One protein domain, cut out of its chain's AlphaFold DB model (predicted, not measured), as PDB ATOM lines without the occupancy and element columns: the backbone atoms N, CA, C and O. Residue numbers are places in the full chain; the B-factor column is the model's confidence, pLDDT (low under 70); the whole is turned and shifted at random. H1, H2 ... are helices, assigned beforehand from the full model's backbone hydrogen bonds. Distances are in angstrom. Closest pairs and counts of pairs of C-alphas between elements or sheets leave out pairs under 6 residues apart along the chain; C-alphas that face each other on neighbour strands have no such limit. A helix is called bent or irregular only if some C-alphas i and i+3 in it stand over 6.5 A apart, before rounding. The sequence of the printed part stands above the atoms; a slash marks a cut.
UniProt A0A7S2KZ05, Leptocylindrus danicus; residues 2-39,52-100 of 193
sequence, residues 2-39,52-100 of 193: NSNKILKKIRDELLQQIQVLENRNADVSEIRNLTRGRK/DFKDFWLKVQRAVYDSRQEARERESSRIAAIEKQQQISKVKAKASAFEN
ATOM      1  N   ASN A   2     -41.823  13.963  -1.134       58.19
ATOM      2  CA  ASN A   2     -40.547  13.306  -1.483       58.19
ATOM      3  C   ASN A   2     -39.349  13.727  -0.599       58.19
ATOM      4  O   ASN A   2     -38.393  12.974  -0.426       58.19
ATOM      5  N   SER A   3     -39.426  14.905   0.024       55.09
ATOM      6  CA  SER A   3     -38.358  15.485   0.850       55.09
ATOM      7  C   SER A   3     -38.033  14.635   2.083       55.09
ATOM      8  O   SER A   3     -36.867  14.451   2.413       55.09
ATOM      9  N   ASN A   4     -39.044  14.023   2.709       67.94
ATOM     10  CA  ASN A   4     -38.844  13.169   3.884       67.94
ATOM     11  C   ASN A   4     -38.120  11.861   3.547       67.94
ATOM     12  O   ASN A   4     -37.333  11.376   4.355       67.94
ATOM     13  N   LYS A   5     -38.331  11.308   2.344       74.31
ATOM     14  CA  LYS A   5     -37.593  10.121   1.884       74.31
ATOM     15  C   LYS A   5     -36.123  10.452   1.626       74.31
ATOM     16  O   LYS A   5     -35.253   9.670   1.994       74.31
ATOM     17  N   ILE A   6     -35.852  11.629   1.061       68.38
ATOM     18  CA  ILE A   6     -34.489  12.117   0.813       68.38
ATOM     19  C   ILE A   6     -33.760  12.376   2.137       68.38
ATOM     20  O   ILE A   6     -32.649  11.890   2.326       68.38
ATOM     21  N   LEU A   7     -34.401  13.063   3.088       73.06
ATOM     22  CA  LEU A   7     -33.821  13.330   4.409       73.06
ATOM     23  C   LEU A   7     -33.566  12.043   5.201       73.06
ATOM     24  O   LEU A   7     -32.530  11.921   5.851       73.06
ATOM     25  N   LYS A   8     -34.472  11.063   5.107       81.50
ATOM     26  CA  LYS A   8     -34.275   9.741   5.710       81.50
ATOM     27  C   LYS A   8     -33.058   9.035   5.110       81.50
ATOM     28  O   LYS A   8     -32.213   8.565   5.857       81.50
ATOM     29  N   LYS A   9     -32.904   9.064   3.784       70.81
ATOM     30  CA  LYS A   9     -31.754   8.456   3.102       70.81
ATOM     31  C   LYS A   9     -30.421   9.110   3.488       70.81
ATOM     32  O   LYS A   9     -29.464   8.402   3.772       70.81
ATOM     33  N   ILE A  10     -30.375  10.443   3.570       65.69
ATOM     34  CA  ILE A  10     -29.176  11.180   4.008       65.69
ATOM     35  C   ILE A  10     -28.819  10.825   5.457       65.69
ATOM     36  O   ILE A  10     -27.652  10.610   5.777       65.69
ATOM     37  N   ARG A  11     -29.821  10.728   6.339       80.50
ATOM     38  CA  ARG A  11     -29.622  10.291   7.725       80.50
ATOM     39  C   ARG A  11     -29.050   8.875   7.788       80.50
ATOM     40  O   ARG A  11     -28.119   8.642   8.553       80.50
ATOM     41  N   ASP A  12     -29.597   7.957   7.001       78.50
ATOM     42  CA  ASP A  12     -29.181   6.555   6.995       78.50
ATOM     43  C   ASP A  12     -27.742   6.401   6.459       78.50
ATOM     44  O   ASP A  12     -26.943   5.670   7.044       78.50
ATOM     45  N   GLU A  13     -27.365   7.161   5.423       67.00
ATOM     46  CA  GLU A  13     -25.991   7.206   4.894       67.00
ATOM     47  C   GLU A  13     -24.992   7.786   5.911       67.00
ATOM     48  O   GLU A  13     -23.898   7.243   6.081       67.00
ATOM     49  N   LEU A  14     -25.366   8.843   6.642       72.06
ATOM     50  CA  LEU A  14     -24.524   9.412   7.703       72.06
ATOM     51  C   LEU A  14     -24.330   8.434   8.868       72.06
ATOM     52  O   LEU A  14     -23.217   8.291   9.369       72.06
ATOM     53  N   LEU A  15     -25.388   7.727   9.276       78.75
ATOM     54  CA  LEU A  15     -25.298   6.707  10.323       78.75
ATOM     55  C   LEU A  15     -24.397   5.539   9.900       78.75
ATOM     56  O   LEU A  15     -23.587   5.085  10.704       78.75
ATOM     57  N   GLN A  16     -24.469   5.098   8.641       73.31
ATOM     58  CA  GLN A  16     -23.563   4.069   8.119       73.31
ATOM     59  C   GLN A  16     -22.104   4.532   8.090       73.31
ATOM     60  O   GLN A  16     -21.216   3.765   8.458       73.31
ATOM     61  N   GLN A  17     -21.833   5.780   7.696       60.12
ATOM     62  CA  GLN A  17     -20.471   6.323   7.716       60.12
ATOM     63  C   GLN A  17     -19.913   6.407   9.139       60.12
ATOM     64  O   GLN A  17     -18.764   6.033   9.360       60.12
ATOM     65  N   ILE A  18     -20.735   6.815  10.111       68.38
ATOM     66  CA  ILE A  18     -20.364   6.820  11.532       68.38
ATOM     67  C   ILE A  18     -20.079   5.395  12.019       68.38
ATOM     68  O   ILE A  18     -19.059   5.178  12.660       68.38
ATOM     69  N   GLN A  19     -20.903   4.411  11.654       69.06
ATOM     70  CA  GLN A  19     -20.694   3.004  12.015       69.06
ATOM     71  C   GLN A  19     -19.381   2.441  11.442       69.06
ATOM     72  O   GLN A  19     -18.650   1.723  12.122       69.06
ATOM     73  N   VAL A  20     -19.049   2.771  10.189       66.44
ATOM     74  CA  VAL A  20     -17.789   2.351   9.550       66.44
ATOM     75  C   VAL A  20     -16.582   3.009  10.220       66.44
ATOM     76  O   VAL A  20     -15.537   2.373  10.336       66.44
ATOM     77  N   LEU A  21     -16.716   4.255  10.678       53.41
ATOM     78  CA  LEU A  21     -15.678   4.951  11.441       53.41
ATOM     79  C   LEU A  21     -15.543   4.393  12.871       53.41
ATOM     80  O   LEU A  21     -14.419   4.183  13.315       53.41
ATOM     81  N   GLU A  22     -16.654   4.065  13.540       56.28
ATOM     82  CA  GLU A  22     -16.699   3.368  14.840       56.28
ATOM     83  C   GLU A  22     -15.999   2.006  14.786       56.28
ATOM     84  O   GLU A  22     -15.243   1.662  15.686       56.28
ATOM     85  N   ASN A  23     -16.205   1.241  13.713       57.56
ATOM     86  CA  ASN A  23     -15.585  -0.076  13.552       57.56
ATOM     87  C   ASN A  23     -14.094  -0.002  13.186       57.56
ATOM     88  O   ASN A  23     -13.386  -0.998  13.317       57.56
ATOM     89  N   ARG A  24     -13.618   1.143  12.674       56.03
ATOM     90  CA  ARG A  24     -12.222   1.333  12.242       56.03
ATOM     91  C   ARG A  24     -11.326   1.942  13.315       56.03
ATOM     92  O   ARG A  24     -10.122   1.741  13.241       56.03
ATOM     93  N   ASN A  25     -11.894   2.634  14.299       52.12
ATOM     94  CA  ASN A  25     -11.155   3.277  15.377       52.12
ATOM     95  C   ASN A  25     -11.727   2.806  16.726       52.12
ATOM     96  O   ASN A  25     -12.849   3.145  17.088       52.12
ATOM     97  N   ALA A  26     -10.955   2.036  17.494       48.69
ATOM     98  CA  ALA A  26     -11.344   1.606  18.842       48.69
ATOM     99  C   ALA A  26     -11.430   2.770  19.862       48.69
ATOM    100  O   ALA A  26     -12.000   2.590  20.934       48.69
ATOM    101  N   ASP A  27     -10.979   3.977  19.498       50.62
ATOM    102  CA  ASP A  27     -11.019   5.196  20.328       50.62
ATOM    103  C   ASP A  27     -12.216   6.120  20.028       50.62
ATOM    104  O   ASP A  27     -12.204   7.323  20.279       50.62
ATOM    105  N   VAL A  28     -13.307   5.578  19.484       48.00
ATOM    106  CA  VAL A  28     -14.531   6.345  19.164       48.00
ATOM    107  C   VAL A  28     -15.445   6.474  20.397       48.00
ATOM    108  O   VAL A  28     -16.584   6.925  20.296       48.00
ATOM    109  N   SER A  29     -14.962   6.131  21.596       44.38
ATOM    110  CA  SER A  29     -15.685   6.303  22.865       44.38
ATOM    111  C   SER A  29     -15.987   7.781  23.163       44.38
ATOM    112  O   SER A  29     -17.104   8.099  23.577       44.38
ATOM    113  N   GLU A  30     -15.074   8.700  22.837       48.22
ATOM    114  CA  GLU A  30     -15.299  10.150  22.953       48.22
ATOM    115  C   GLU A  30     -16.354  10.662  21.961       48.22
ATOM    116  O   GLU A  30     -17.242  11.439  22.321       48.22
ATOM    117  N   ILE A  31     -16.343  10.158  20.725       50.00
ATOM    118  CA  ILE A  31     -17.344  10.497  19.703       50.00
ATOM    119  C   ILE A  31     -18.699   9.874  20.059       50.00
ATOM    120  O   ILE A  31     -19.738  10.509  19.888       50.00
ATOM    121  N   ARG A  32     -18.725   8.657  20.610       48.16
ATOM    122  CA  ARG A  32     -19.944   7.991  21.082       48.16
ATOM    123  C   ARG A  32     -20.538   8.718  22.287       48.16
ATOM    124  O   ARG A  32     -21.760   8.818  22.352       48.16
ATOM    125  N   ASN A  33     -19.729   9.294  23.175       49.22
ATOM    126  CA  ASN A  33     -20.205  10.161  24.259       49.22
ATOM    127  C   ASN A  33     -20.723  11.503  23.728       49.22
ATOM    128  O   ASN A  33     -21.811  11.931  24.118       49.22
ATOM    129  N   LEU A  34     -20.046  12.095  22.738       48.41
ATOM    130  CA  LEU A  34     -20.554  13.254  22.001       48.41
ATOM    131  C   LEU A  34     -21.874  12.948  21.286       48.41
ATOM    132  O   LEU A  34     -22.733  13.814  21.244       48.41
ATOM    133  N   THR A  35     -22.075  11.736  20.766       51.12
ATOM    134  CA  THR A  35     -23.263  11.353  19.978       51.12
ATOM    135  C   THR A  35     -24.412  10.833  20.856       51.12
ATOM    136  O   THR A  35     -25.580  11.065  20.544       51.12
ATOM    137  N   ARG A  36     -24.115  10.186  21.994       47.69
ATOM    138  CA  ARG A  36     -25.106   9.741  22.994       47.69
ATOM    139  C   ARG A  36     -25.566  10.885  23.892       47.69
ATOM    140  O   ARG A  36     -26.775  11.041  24.043       47.69
ATOM    141  N   GLY A  37     -24.661  11.746  24.366       42.88
ATOM    142  CA  GLY A  37     -25.028  13.009  25.028       42.88
ATOM    143  C   GLY A  37     -25.850  13.927  24.111       42.88
ATOM    144  O   GLY A  37     -26.713  14.680  24.554       42.88
ATOM    145  N   ARG A  38     -25.680  13.770  22.794       47.84
ATOM    146  CA  ARG A  38     -26.449  14.463  21.758       47.84
ATOM    147  C   ARG A  38     -27.767  13.801  21.349       47.84
ATOM    148  O   ARG A  38     -28.500  14.415  20.595       47.84
ATOM    149  N   LYS A  39     -28.177  12.631  21.846       45.16
ATOM    150  CA  LYS A  39     -29.576  12.201  21.610       45.16
ATOM    151  C   LYS A  39     -30.585  12.999  22.447       45.16
ATOM    152  O   LYS A  39     -31.720  13.158  22.013       45.16
ATOM    153  N   ASP A  52     -20.575  30.091  12.372       71.94
ATOM    154  CA  ASP A  52     -20.071  28.961  13.167       71.94
ATOM    155  C   ASP A  52     -20.219  27.621  12.439       71.94
ATOM    156  O   ASP A  52     -19.363  26.742  12.539       71.94
ATOM    157  N   PHE A  53     -21.288  27.463  11.652       67.50
ATOM    158  CA  PHE A  53     -21.479  26.274  10.825       67.50
ATOM    159  C   PHE A  53     -20.462  26.196   9.678       67.50
ATOM    160  O   PHE A  53     -19.954  25.117   9.367       67.50
ATOM    161  N   LYS A  54     -20.134  27.333   9.050       75.56
ATOM    162  CA  LYS A  54     -19.116  27.401   7.993       75.56
ATOM    163  C   LYS A  54     -17.732  27.066   8.550       75.56
ATOM    164  O   LYS A  54     -17.005  26.291   7.930       75.56
ATOM    165  N   ASP A  55     -17.404  27.594   9.723       73.75
ATOM    166  CA  ASP A  55     -16.122  27.349  10.382       73.75
ATOM    167  C   ASP A  55     -16.004  25.909  10.880       73.75
ATOM    168  O   ASP A  55     -14.953  25.283  10.727       73.75
ATOM    169  N   PHE A  56     -17.097  25.337  11.392       78.44
ATOM    170  CA  PHE A  56     -17.179  23.914  11.708       78.44
ATOM    171  C   PHE A  56     -16.890  23.048  10.472       78.44
ATOM    172  O   PHE A  56     -16.025  22.174  10.522       78.44
ATOM    173  N   TRP A  57     -17.536  23.323   9.336       80.75
ATOM    174  CA  TRP A  57     -17.297  22.567   8.103       80.75
ATOM    175  C   TRP A  57     -15.885  22.740   7.546       80.75
ATOM    176  O   TRP A  57     -15.306  21.765   7.071       80.75
ATOM    177  N   LEU A  58     -15.303  23.936   7.637       85.00
ATOM    178  CA  LEU A  58     -13.910  24.176   7.253       85.00
ATOM    179  C   LEU A  58     -12.934  23.379   8.127       85.00
ATOM    180  O   LEU A  58     -11.994  22.786   7.598       85.00
ATOM    181  N   LYS A  59     -13.170  23.310   9.443       81.56
ATOM    182  CA  LYS A  59     -12.372  22.479  10.362       81.56
ATOM    183  C   LYS A  59     -12.487  20.996  10.018       81.56
ATOM    184  O   LYS A  59     -11.469  20.316   9.934       81.56
ATOM    185  N   VAL A  60     -13.701  20.515   9.739       76.50
ATOM    186  CA  VAL A  60     -13.932  19.130   9.298       76.50
ATOM    187  C   VAL A  60     -13.210  18.848   7.975       76.50
ATOM    188  O   VAL A  60     -12.541  17.827   7.847       76.50
ATOM    189  N   GLN A  61     -13.283  19.759   7.001       80.06
ATOM    190  CA  GLN A  61     -12.594  19.605   5.717       80.06
ATOM    191  C   GLN A  61     -11.070  19.554   5.868       80.06
ATOM    192  O   GLN A  61     -10.438  18.720   5.220       80.06
ATOM    193  N   ARG A  62     -10.490  20.399   6.732       87.62
ATOM    194  CA  ARG A  62      -9.050  20.381   7.033       87.62
ATOM    195  C   ARG A  62      -8.632  19.070   7.692       87.62
ATOM    196  O   ARG A  62      -7.767  18.396   7.157       87.62
ATOM    197  N   ALA A  63      -9.337  18.636   8.736       78.00
ATOM    198  CA  ALA A  63      -9.035  17.374   9.413       78.00
ATOM    199  C   ALA A  63      -9.076  16.162   8.457       78.00
ATOM    200  O   ALA A  63      -8.214  15.285   8.508       78.00
ATOM    201  N   VAL A  64     -10.048  16.124   7.537       82.62
ATOM    202  CA  VAL A  64     -10.132  15.071   6.508       82.62
ATOM    203  C   VAL A  64      -8.975  15.156   5.509       82.62
ATOM    204  O   VAL A  64      -8.476  14.123   5.060       82.62
ATOM    205  N   TYR A  65      -8.566  16.365   5.124       92.31
ATOM    206  CA  TYR A  65      -7.436  16.567   4.222       92.31
ATOM    207  C   TYR A  65      -6.119  16.124   4.872       92.31
ATOM    208  O   TYR A  65      -5.407  15.304   4.291       92.31
ATOM    209  N   ASP A  66      -5.861  16.578   6.095       87.75
ATOM    210  CA  ASP A  66      -4.645  16.278   6.852       87.75
ATOM    211  C   ASP A  66      -4.517  14.767   7.098       87.75
ATOM    212  O   ASP A  66      -3.477  14.176   6.818       87.75
ATOM    213  N   SER A  67      -5.611  14.095   7.475       83.75
ATOM    214  CA  SER A  67      -5.635  12.634   7.646       83.75
ATOM    215  C   SER A  67      -5.293  11.872   6.356       83.75
ATOM    216  O   SER A  67      -4.577  10.867   6.378       83.75
ATOM    217  N   ARG A  68      -5.757  12.353   5.192       77.38
ATOM    218  CA  ARG A  68      -5.401  11.750   3.896       77.38
ATOM    219  C   ARG A  68      -3.937  11.969   3.547       77.38
ATOM    220  O   ARG A  68      -3.342  11.095   2.916       77.38
ATOM    221  N   GLN A  69      -3.383  13.124   3.893       86.62
ATOM    222  CA  GLN A  69      -1.979  13.426   3.655       86.62
ATOM    223  C   GLN A  69      -1.081  12.570   4.554       86.62
ATOM    224  O   GLN A  69      -0.186  11.898   4.048       86.62
ATOM    225  N   GLU A  70      -1.405  12.473   5.840       86.00
ATOM    226  CA  GLU A  70      -0.700  11.627   6.803       86.00
ATOM    227  C   GLU A  70      -0.717  10.144   6.379       86.00
ATOM    228  O   GLU A  70       0.297   9.448   6.444       86.00
ATOM    229  N   ALA A  71      -1.845   9.649   5.855       79.44
ATOM    230  CA  ALA A  71      -1.927   8.296   5.300       79.44
ATOM    231  C   ALA A  71      -0.991   8.084   4.093       79.44
ATOM    232  O   ALA A  71      -0.403   7.011   3.952       79.44
ATOM    233  N   ARG A  72      -0.819   9.099   3.231       85.75
ATOM    234  CA  ARG A  72       0.129   9.036   2.104       85.75
ATOM    235  C   ARG A  72       1.577   9.047   2.582       85.75
ATOM    236  O   ARG A  72       2.372   8.285   2.045       85.75
ATOM    237  N   GLU A  73       1.904   9.863   3.579       91.38
ATOM    238  CA  GLU A  73       3.259   9.970   4.144       91.38
ATOM    239  C   GLU A  73       3.688   8.677   4.857       91.38
ATOM    240  O   GLU A  73       4.823   8.208   4.698       91.38
ATOM    241  N   ARG A  74       2.757   8.033   5.574       88.19
ATOM    242  CA  ARG A  74       2.965   6.688   6.131       88.19
ATOM    243  C   ARG A  74       3.244   5.660   5.033       88.19
ATOM    244  O   ARG A  74       4.200   4.892   5.146       88.19
ATOM    245  N   GLU A  75       2.460   5.664   3.956       82.44
ATOM    246  CA  GLU A  75       2.637   4.717   2.849       82.44
ATOM    247  C   GLU A  75       3.948   4.956   2.081       82.44
ATOM    248  O   GLU A  75       4.668   4.000   1.793       82.44
ATOM    249  N   SER A  76       4.331   6.213   1.819       88.94
ATOM    250  CA  SER A  76       5.623   6.520   1.189       88.94
ATOM    251  C   SER A  76       6.804   6.075   2.052       88.94
ATOM    252  O   SER A  76       7.778   5.531   1.531       88.94
ATOM    253  N   SER A  77       6.699   6.233   3.374       90.81
ATOM    254  CA  SER A  77       7.727   5.778   4.320       90.81
ATOM    255  C   SER A  77       7.849   4.251   4.330       90.81
ATOM    256  O   SER A  77       8.956   3.709   4.315       90.81
ATOM    257  N   ARG A  78       6.713   3.541   4.280       95.81
ATOM    258  CA  ARG A  78       6.667   2.074   4.171       95.81
ATOM    259  C   ARG A  78       7.345   1.579   2.889       95.81
ATOM    260  O   ARG A  78       8.121   0.627   2.940       95.81
ATOM    261  N   ILE A  79       7.084   2.230   1.753       90.25
ATOM    262  CA  ILE A  79       7.701   1.891   0.459       90.25
ATOM    263  C   ILE A  79       9.221   2.097   0.512       90.25
ATOM    264  O   ILE A  79       9.966   1.190   0.142       90.25
ATOM    265  N   ALA A  80       9.691   3.228   1.049       94.94
ATOM    266  CA  ALA A  80      11.121   3.505   1.188       94.94
ATOM    267  C   ALA A  80      11.843   2.467   2.072       94.94
ATOM    268  O   ALA A  80      12.960   2.042   1.761       94.94
ATOM    269  N   ALA A  81      11.197   2.003   3.148       93.94
ATOM    270  CA  ALA A  81      11.736   0.939   3.995       93.94
ATOM    271  C   ALA A  81      11.893  -0.389   3.229       93.94
ATOM    272  O   ALA A  81      12.936  -1.041   3.336       93.94
ATOM    273  N   ILE A  82      10.903  -0.759   2.409       92.50
ATOM    274  CA  ILE A  82      10.965  -1.962   1.565       92.50
ATOM    275  C   ILE A  82      12.081  -1.841   0.524       92.50
ATOM    276  O   ILE A  82      12.862  -2.779   0.352       92.50
ATOM    277  N   GLU A  83      12.206  -0.693  -0.147       95.25
ATOM    278  CA  GLU A  83      13.278  -0.457  -1.122       95.25
ATOM    279  C   GLU A  83      14.666  -0.573  -0.482       95.25
ATOM    280  O   GLU A  83      15.547  -1.252  -1.022       95.25
ATOM    281  N   LYS A  84      14.849   0.002   0.714       96.50
ATOM    282  CA  LYS A  84      16.091  -0.128   1.488       96.50
ATOM    283  C   LYS A  84      16.385  -1.590   1.831       96.50
ATOM    284  O   LYS A  84      17.513  -2.049   1.645       96.50
ATOM    285  N   GLN A  85      15.383  -2.353   2.271       94.94
ATOM    286  CA  GLN A  85      15.543  -3.774   2.590       94.94
ATOM    287  C   GLN A  85      15.909  -4.606   1.348       94.94
ATOM    288  O   GLN A  85      16.774  -5.480   1.419       94.94
ATOM    289  N   GLN A  86      15.328  -4.300   0.183       96.31
ATOM    290  CA  GLN A  86      15.694  -4.947  -1.080       96.31
ATOM    291  C   GLN A  86      17.140  -4.648  -1.494       96.31
ATOM    292  O   GLN A  86      17.827  -5.542  -1.996       96.31
ATOM    293  N   GLN A  87      17.624  -3.419  -1.287       95.31
ATOM    294  CA  GLN A  87      19.025  -3.077  -1.547       95.31
ATOM    295  C   GLN A  87      19.975  -3.858  -0.629       95.31
ATOM    296  O   GLN A  87      20.939  -4.444  -1.123       95.31
ATOM    297  N   ILE A  88      19.663  -3.953   0.669       93.81
ATOM    298  CA  ILE A  88      20.451  -4.733   1.639       93.81
ATOM    299  C   ILE A  88      20.528  -6.208   1.216       93.81
ATOM    300  O   ILE A  88      21.621  -6.773   1.155       93.81
ATOM    301  N   SER A  89      19.402  -6.823   0.841       92.62
ATOM    302  CA  SER A  89      19.368  -8.218   0.376       92.62
ATOM    303  C   SER A  89      20.215  -8.444  -0.881       92.62
ATOM    304  O   SER A  89      20.922  -9.449  -0.975       92.62
ATOM    305  N   LYS A  90      20.211  -7.498  -1.832       94.75
ATOM    306  CA  LYS A  90      21.059  -7.570  -3.037       94.75
ATOM    307  C   LYS A  90      22.548  -7.493  -2.702       94.75
ATOM    308  O   LYS A  90      23.337  -8.213  -3.309       94.75
ATOM    309  N   VAL A  91      22.942  -6.629  -1.764       93.25
ATOM    310  CA  VAL A  91      24.344  -6.514  -1.323       93.25
ATOM    311  C   VAL A  91      24.781  -7.787  -0.598       93.25
ATOM    312  O   VAL A  91      25.831  -8.337  -0.924       93.25
ATOM    313  N   LYS A  92      23.944  -8.317   0.303       93.06
ATOM    314  CA  LYS A  92      24.227  -9.561   1.032       93.06
ATOM    315  C   LYS A  92      24.424 -10.755   0.092       93.06
ATOM    316  O   LYS A  92      25.383 -11.502   0.252       93.06
ATOM    317  N   ALA A  93      23.574 -10.888  -0.930       86.44
ATOM    318  CA  ALA A  93      23.700 -11.947  -1.933       86.44
ATOM    319  C   ALA A  93      24.985 -11.833  -2.776       86.44
ATOM    320  O   ALA A  93      25.573 -12.845  -3.158       86.44
ATOM    321  N   LYS A  94      25.446 -10.606  -3.061       87.81
ATOM    322  CA  LYS A  94      26.728 -10.390  -3.748       87.81
ATOM    323  C   LYS A  94      27.913 -10.782  -2.868       87.81
ATOM    324  O   LYS A  94      28.820 -11.427  -3.374       87.81
ATOM    325  N   ALA A  95      27.894 -10.442  -1.578       86.25
ATOM    326  CA  ALA A  95      28.965 -10.798  -0.645       86.25
ATOM    327  C   ALA A  95      29.108 -12.324  -0.476       86.25
ATOM    328  O   ALA A  95      30.215 -12.850  -0.560       86.25
ATOM    329  N   SER A  96      27.998 -13.066  -0.363       75.75
ATOM    330  CA  SER A  96      28.041 -14.532  -0.211       75.75
ATOM    331  C   SER A  96      28.607 -15.272  -1.428       75.75
ATOM    332  O   SER A  96      29.149 -16.367  -1.286       75.75
ATOM    333  N   ALA A  97      28.499 -14.690  -2.628       78.06
ATOM    334  CA  ALA A  97      29.078 -15.261  -3.845       78.06
ATOM    335  C   ALA A  97      30.617 -15.192  -3.864       78.06
ATOM    336  O   ALA A  97      31.247 -15.962  -4.590       78.06
ATOM    337  N   PHE A  98      31.218 -14.299  -3.069       75.38
ATOM    338  CA  PHE A  98      32.670 -14.229  -2.893       75.38
ATOM    339  C   PHE A  98      33.183 -15.229  -1.849       75.38
ATOM    340  O   PHE A  98      34.246 -15.806  -2.054       75.38
ATOM    341  N   GLU A  99      32.436 -15.476  -0.769       76.94
ATOM    342  CA  GLU A  99      32.859 -16.410   0.291       76.94
ATOM    343  C   GLU A  99      32.716 -17.883  -0.110       76.94
ATOM    344  O   GLU A  99      33.539 -18.714   0.265       76.94
ATOM    345  N   ASN A 100      31.701 -18.212  -0.915       74.19
ATOM    346  CA  ASN A 100      31.493 -19.556  -1.450       74.19
ATOM    347  C   ASN A 100      31.656 -19.538  -2.973       74.19
ATOM    348  O   ASN A 100      30.650 -19.599  -3.690       74.19
TER     349      ASN A 100
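Overview. This is residues 2 to 39 and 52 to 100 of the 193 residues of a protein of Leptocylindrus danicus (UniProt A0A7S2KZ05). One very long, straight helix, H3, makes most of the length here, and the shorter H1 and H2 form a loose pair set off to one side of its first half, with H2 folding back along H1 after a tight link. The three helices do not close into a bundle: there is open space between this pair and H3, and even H1 and H2 are near each other without touching. The printed part has 87 residues with three named helices, in the order H1, H2, H3, and no named strand; the class is all helix. The whole is extended, with a radius of gyration of the C-alphas of 23.7 A and spans of 77 by 30 by 25 A.

Along the chain. Begin with the longest helix, H3, residues 52 to 99. Find C-alpha 52 at (-20.071, 28.961, 13.167); from there H3 runs 70.9 A to C-alpha 99 at (32.859, -16.410, 0.291). Then go to C-alpha 3 at (-38.358, 15.485, 0.850), where H1, residues 3 to 24, begins; it is 31.8 A long from first to last C-alpha, and x has risen to -12.222 at C-alpha 24. H2, residues 29 to 39, turns back in x, from -15.685 at C-alpha 29 to -29.576 at C-alpha 39, and is 15.1 A long. No helix is bent.

Arrangement. Look first along H3: it touches no helix, and residues 52 to 100, of which 52 to 99 belong to H3, stand free. H1 and H3 are apart, and H2 and H3 are apart. H1 and H2 are near each other, with 5 pairs of C-alphas within 10 A and the closest 8.4 A apart. Residues 25 to 28 make the tight link between them. At the far ends of this pair, residues 2 to 17, of which 3 to 17 belong to H1, stand free, and so do residues 33 to 39 of H2. In the backbones of H1 and H2 every O i to N i+4 pair is within hydrogen-bond range; in H3, 43 of 44 are.

Size, cuts and confidence. The two C-alphas farthest apart are those of Asn 2 and Glu 99, at 79.2 A. Stop at Lys 39, where the printed part is cut: residues 40 to 51 are not printed, and C-alpha 39 and C-alpha 52 are 21.0 A apart across the cut. The link across the cut joins H2 to H3. In the B-factor column the mean pLDDT of the printed part is 74.4, and 30 residues are under 70, among them residues 17 to 39. The mean is 48 for H2, 68 for H1 and 86 for H3.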